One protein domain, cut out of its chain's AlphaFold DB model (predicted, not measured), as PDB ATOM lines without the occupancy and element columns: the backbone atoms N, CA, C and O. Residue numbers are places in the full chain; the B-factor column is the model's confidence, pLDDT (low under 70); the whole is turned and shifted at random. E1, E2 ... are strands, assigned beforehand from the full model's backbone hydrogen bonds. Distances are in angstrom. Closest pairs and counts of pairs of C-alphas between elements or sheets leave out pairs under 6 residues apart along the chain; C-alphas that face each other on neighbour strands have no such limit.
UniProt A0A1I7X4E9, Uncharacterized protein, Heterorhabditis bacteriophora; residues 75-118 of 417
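This is residues 75 to 118 of the 417 residues of an uncharacterized protein of Heterorhabditis bacteriophora (UniProt A0A1I7X4E9). This is a single small sheet of four short strands, folded back and forth and strongly twisted like a propeller blade, with no named helix on it and a tail at each end of the printed part. Two tight turns, E1 to E2 and E3 to E4, lie at one end of the sheet, and a long loop, residues 92 to 102, joins E2 to E3 at the other end. The printed part has 44 residues with no named helix and four named strands, E1, E2, E3 and E4 in that order both along the chain and across the sheet, all antiparallel; the class is all strand. The whole is compact, with a radius of gyration of the C-alphas of 9.9 A, and spans 28 by 26 by 17 A.

The sheet is a meander, each strand the antiparallel neighbour of the one before: E1, residues 78 to 83, E2, residues 86 to 91, E3, residues 103 to 107, and E4, residues 110 to 114. The inner strands E2 and E3 form a hairpin, with 142 degrees between their directions. C-alphas 90 and 105 face each other at 4.4 A, and N 89 and O 106 are within hydrogen-bond range at 2.8 A. On the other side of E2 is the edge strand E1, in a hairpin with E2 at 152 degrees. Here N 81 and O 88 are 2.8 A apart and N 88 and O 81 are 2.9 A apart, both within hydrogen-bond range. E4, the other edge strand, forms a hairpin with E3 at 139 degrees; N 110 and O 107 are within hydrogen-bond range at 2.9 A, as are N 113 and O 105 at 2.9 A. E1 and E4 are apart. From edge to edge the strands' lines turn by 103 degrees.

E2 runs 16.0 A from C-alpha 86 at (1.669, 30.003, 96.302) to C-alpha 91 at (17.251, 32.288, 99.169). E1 measures 15.7 A and begins with C-alpha 78 at (16.896, 35.243, 96.301). E3 measures 10.8 A from first to last C-alpha. E4 measures 12.2 A and ends with C-alpha 114 at (12.303, 23.459, 105.108).

The two C-alphas farthest apart are those of Val 75 and Asn 118, the first and last printed residues, at 30.4 A. The printed part has no cut. The link from E2 to E3, 11 residues, is long; those from E1 to E2 and from E3 to E4, two residues each, are tight. The mean pLDDT of the printed part is 86.6, and the model's confidence is low, under 70, at residue 75 and residues 115 to 118.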
ATOM      1  N   VAL A  75      23.950  37.795  90.604       59.47
ATOM      2  CA  VAL A  75      23.878  37.773  92.069       59.47
ATOM      3  C   VAL A  75      22.478  38.236  92.444       59.47
ATOM      4  O   VAL A  75      22.228  39.421  92.636       59.47
ATOM      5  N   CYS A  76      21.538  37.300  92.432       80.12
ATOM      6  CA  CYS A  76      20.281  37.482  93.136       80.12
ATOM      7  C   CYS A  76      20.353  36.622  94.393       80.12
ATOM      8  O   CYS A  76      20.313  35.396  94.291       80.12
ATOM      9  N   ASP A  77      20.413  37.264  95.560       92.06
ATOM     10  CA  ASP A  77      20.433  36.600  96.876       92.06
ATOM     11  C   ASP A  77      19.198  35.701  97.065       92.06
ATOM     12  O   ASP A  77      19.207  34.711  97.798       92.06
ATOM     13  N   SER A  78      18.132  36.006  96.322       93.94
ATOM     14  CA  SER A  78      16.896  35.243  96.301       93.94
ATOM     15  C   SER A  78      16.239  35.205  94.925       93.94
ATOM     16  O   SER A  78      16.254  36.202  94.199       93.94
ATOM     17  N   ILE A  79      15.567  34.100  94.614       94.69
ATOM     18  CA  ILE A  79      14.714  33.932  93.436       94.69
ATOM     19  C   ILE A  79      13.252  33.741  93.859       94.69
ATOM     20  O   ILE A  79      12.963  33.057  94.838       94.69
ATOM     21  N   LEU A  80      12.312  34.341  93.127       94.06
ATOM     22  CA  LEU A  80      10.882  34.117  93.355       94.06
ATOM     23  C   LEU A  80      10.477  32.780  92.719       94.06
ATOM     24  O   LEU A  80      10.600  32.603  91.508       94.06
ATOM     25  N   VAL A  81       9.989  31.849  93.530       94.75
ATOM     26  CA  VAL A  81       9.489  30.539  93.111       94.75
ATOM     27  C   VAL A  81       7.969  30.490  93.243       94.75
ATOM     28  O   VAL A  81       7.388  31.006  94.197       94.75
ATOM     29  N   LYS A  82       7.302  29.867  92.270       92.88
ATOM     30  CA  LYS A  82       5.849  29.670  92.274       92.88
ATOM     31  C   LYS A  82       5.538  28.184  92.391       92.88
ATOM     32  O   LYS A  82       6.026  27.396  91.587       92.88
ATOM     33  N   CYS A  83       4.703  27.815  93.355       88.38
ATOM     34  CA  CYS A  83       4.220  26.452  93.562       88.38
ATOM     35  C   CYS A  83       2.687  26.461  93.602       88.38
ATOM     36  O   CYS A  83       2.077  26.744  94.634       88.38
ATOM     37  N   GLY A  84       2.045  26.180  92.465       92.12
ATOM     38  CA  GLY A  84       0.590  26.292  92.342       92.12
ATOM     39  C   GLY A  84       0.112  27.740  92.569       92.12
ATOM     40  O   GLY A  84       0.573  28.635  91.852       92.12
ATOM     41  N   PRO A  85      -0.808  28.000  93.520       88.06
ATOM     42  CA  PRO A  85      -1.244  29.356  93.856       88.06
ATOM     43  C   PRO A  85      -0.257  30.111  94.764       88.06
ATOM     44  O   PRO A  85      -0.413  31.316  94.938       88.06
ATOM     45  N   LEU A  86       0.740  29.425  95.334       91.31
ATOM     46  CA  LEU A  86       1.669  30.003  96.302       91.31
ATOM     47  C   LEU A  86       2.869  30.640  95.599       91.31
ATOM     48  O   LEU A  86       3.450  30.056  94.677       91.31
ATOM     49  N   TYR A  87       3.262  31.816  96.077       93.00
ATOM     50  CA  TYR A  87       4.499  32.491  95.701       93.00
ATOM     51  C   TYR A  87       5.416  32.527  96.916       93.00
ATOM     52  O   TYR A  87       5.004  32.949  97.992       93.00
ATOM     53  N   ALA A  88       6.654  32.089  96.740       96.06
ATOM     54  CA  ALA A  88       7.643  32.071  97.802       96.06
ATOM     55  C   ALA A  88       8.986  32.589  97.287       96.06
ATOM     56  O   ALA A  88       9.271  32.560  96.091       96.06
ATOM     57  N   LYS A  89       9.820  33.087  98.188       96.06
ATOM     58  CA  LYS A  89      11.141  33.624  97.883       96.06
ATOM     59  C   LYS A  89      12.183  32.608  98.342       96.06
ATOM     60  O   LYS A  89      12.321  32.348  99.529       96.06
ATOM     61  N   MET A  90      12.883  31.988  97.400       95.56
ATOM     62  CA  MET A  90      13.947  31.028  97.688       95.56
ATOM     63  C   MET A  90      15.281  31.763  97.779       95.56
ATOM     64  O   MET A  90      15.723  32.360  96.799       95.56
ATOM     65  N   HIS A  91      15.930  31.713  98.933       95.19
ATOM     66  CA  HIS A  91      17.251  32.288  99.169       95.19
ATOM     67  C   HIS A  91      18.321  31.354  98.605       95.19
ATOM     68  O   HIS A  91      18.505  30.238  99.090       95.19
ATOM     69  N   VAL A  92      19.010  31.800  97.552       93.38
ATOM     70  CA  VAL A  92      19.966  30.973  96.795       93.38
ATOM     71  C   VAL A  92      21.195  30.654  97.645       93.38
ATOM     72  O   VAL A  92      21.728  29.551  97.567       93.38
ATOM     73  N   GLU A  93      21.594  31.582  98.514       93.62
ATOM     74  CA  GLU A  93      22.721  31.402  99.437       93.62
ATOM     75  C   GLU A  93      22.464  30.321 100.495       93.62
ATOM     76  O   GLU A  93      23.396  29.678 100.976       93.62
ATOM     77  N   LEU A  94      21.193  30.089 100.835       93.31
ATOM     78  CA  LEU A  94      20.775  29.087 101.816       93.31
ATOM     79  C   LEU A  94      20.483  27.722 101.182       93.31
ATOM     80  O   LEU A  94      20.145  26.785 101.898       93.31
ATOM     81  N   PHE A  95      20.582  27.596  99.857       92.06
ATOM     82  CA  PHE A  95      20.303  26.357  99.140       92.06
ATOM     83  C   PHE A  95      21.590  25.540  98.939       92.06
ATOM     84  O   PHE A  95      22.271  25.652  97.919       92.06
ATOM     85  N   LEU A  96      21.931  24.679  99.901       89.25
ATOM     86  CA  LEU A  96      23.055  23.739  99.810       89.25
ATOM     87  C   LEU A  96      22.550  22.309  99.600       89.25
ATOM     88  O   LEU A  96      21.583  21.866 100.213       89.25
ATOM     89  N   CYS A  97      23.238  21.543  98.754       79.06
ATOM     90  CA  CYS A  97      22.872  20.154  98.481       79.06
ATOM     91  C   CYS A  97      23.198  19.234  99.684       79.06
ATOM     92  O   CYS A  97      24.340  19.262 100.150       79.06
ATOM     93  N   PRO A  98      22.262  18.379 100.156       81.00
ATOM     94  CA  PRO A  98      20.895  18.184  99.660       81.00
ATOM     95  C   PRO A  98      19.912  19.224 100.238       81.00
ATOM     96  O   PRO A  98      19.588  19.199 101.424       81.00
ATOM     97  N   GLY A  99      19.377  20.099  99.376       79.50
ATOM     98  CA  GLY A  99      18.580  21.275  99.780       79.50
ATOM     99  C   GLY A  99      17.216  20.964 100.401       79.50
ATOM    100  O   GLY A  99      16.512  21.858 100.851       79.50
ATOM    101  N   ILE A 100      16.839  19.687 100.465       81.56
ATOM    102  CA  ILE A 100      15.525  19.214 100.923       81.56
ATOM    103  C   ILE A 100      15.283  19.400 102.428       81.56
ATOM    104  O   ILE A 100      14.140  19.382 102.874       81.56
ATOM    105  N   HIS A 101      16.350  19.544 103.213       84.25
ATOM    106  CA  HIS A 101      16.272  19.729 104.665       84.25
ATOM    107  C   HIS A 101      16.615  21.154 105.089       84.25
ATOM    108  O   HIS A 101      16.652  21.447 106.282       84.25
ATOM    109  N   GLN A 102      16.920  22.022 104.124       89.06
ATOM    110  CA  GLN A 102      17.393  23.359 104.418       89.06
ATOM    111  C   GLN A 102      16.237  24.355 104.358       89.06
ATOM    112  O   GLN A 102      15.507  24.391 103.362       89.06
ATOM    113  N   PRO A 103      16.060  25.163 105.414       92.94
ATOM    114  CA  PRO A 103      15.088  26.235 105.425       92.94
ATOM    115  C   PRO A 103      15.622  27.372 104.549       92.94
ATOM    116  O   PRO A 103      16.367  28.233 105.001       92.94
ATOM    117  N   CYS A 104      15.289  27.333 103.263       94.94
ATOM    118  CA  CYS A 104      15.750  28.308 102.273       94.94
ATOM    119  C   CYS A 104      14.599  28.958 101.497       94.94
ATOM    120  O   CYS A 104      14.853  29.731 100.580       94.94
ATOM    121  N   ILE A 105      13.342  28.681 101.862       95.06
ATOM    122  CA  ILE A 105      12.160  29.302 101.263       95.06
ATOM    123  C   ILE A 105      11.453  30.173 102.299       95.06
ATOM    124  O   ILE A 105      11.032  29.676 103.337       95.06
ATOM    125  N   GLU A 106      11.273  31.446 101.978       96.25
ATOM    126  CA  GLU A 106      10.464  32.421 102.710       96.25
ATOM    127  C   GLU A 106       9.083  32.511 102.040       96.25
ATOM    128  O   GLU A 106       8.976  32.860 100.858       96.25
ATOM    129  N   LEU A 107       8.021  32.151 102.761       95.81
ATOM    130  CA  LEU A 107       6.643  32.173 102.260       95.81
ATOM    131  C   LEU A 107       5.924  33.389 102.850       95.81
ATOM    132  O   LEU A 107       5.824  33.497 104.062       95.81
ATOM    133  N   GLU A 108       5.450  34.311 102.007       92.62
ATOM    134  CA  GLU A 108       4.669  35.496 102.431       92.62
ATOM    135  C   GLU A 108       5.323  36.373 103.529       92.62
ATOM    136  O   GLU A 108       4.641  37.110 104.236       92.62
ATOM    137  N   GLY A 109       6.657  36.349 103.637       89.38
ATOM    138  CA  GLY A 109       7.402  37.078 104.673       89.38
ATOM    139  C   GLY A 109       7.453  36.368 106.030       89.38
ATOM    140  O   GLY A 109       7.967  36.936 106.993       89.38
ATOM    141  N   GLU A 110       6.933  35.143 106.119       86.38
ATOM    142  CA  GLU A 110       7.078  34.266 107.279       86.38
ATOM    143  C   GLU A 110       8.381  33.449 107.227       86.38
ATOM    144  O   GLU A 110       9.060  33.368 106.197       86.38
ATOM    145  N   GLU A 111       8.741  32.875 108.382       83.06
ATOM    146  CA  GLU A 111      10.007  32.181 108.631       83.06
ATOM    147  C   GLU A 111      10.364  31.136 107.565       83.06
ATOM    148  O   GLU A 111       9.512  30.502 106.939       83.06
ATOM    149  N   LEU A 112      11.673  30.937 107.390       85.50
ATOM    150  CA  LEU A 112      12.220  30.012 106.409       85.50
ATOM    151  C   LEU A 112      11.718  28.584 106.669       85.50
ATOM    152  O   LEU A 112      12.080  27.942 107.657       85.50
ATOM    153  N   ILE A 113      10.920  28.059 105.744       87.00
ATOM    154  CA  ILE A 113      10.417  26.690 105.804       87.00
ATOM    155  C   ILE A 113      11.378  25.733 105.101       87.00
ATOM    156  O   ILE A 113      11.884  25.994 104.006       87.00
ATOM    157  N   SER A 114      11.627  24.591 105.742       77.94
ATOM    158  CA  SER A 114      12.303  23.459 105.108       77.94
ATOM    159  C   SER A 114      11.357  22.769 104.121       77.94
ATOM    160  O   SER A 114      10.162  22.622 104.383       77.94
ATOM    161  N   PHE A 115      11.912  22.259 103.022       69.12
ATOM    162  CA  PHE A 115      11.216  21.555 101.934       69.12
ATOM    163  C   PHE A 115      10.483  20.255 102.339       69.12
ATOM    164  O   PHE A 115       9.880  19.594 101.497       69.12
ATOM    165  N   THR A 116      10.505  19.868 103.611       59.75
ATOM    166  CA  THR A 116       9.998  18.592 104.142       59.75
ATOM    167  C   THR A 116       8.465  18.461 104.258       59.75
ATOM    168  O   THR A 116       7.984  17.425 104.720       59.75
ATOM    169  N   LEU A 117       7.663  19.451 103.846       61.47
ATOM    170  CA  LEU A 117       6.192  19.362 103.890       61.47
ATOM    171  C   LEU A 117       5.635  18.518 102.717       61.47
ATOM    172  O   LEU A 117       5.469  18.975 101.588       61.47
ATOM    173  N   ASN A 118       5.337  17.252 103.036       49.28
ATOM    174  CA  ASN A 118       5.162  16.082 102.156       49.28
ATOM    175  C   ASN A 118       4.122  16.126 101.010       49.28
ATOM    176  O   ASN A 118       4.158  15.239 100.163       49.28
TER     177      ASN A 118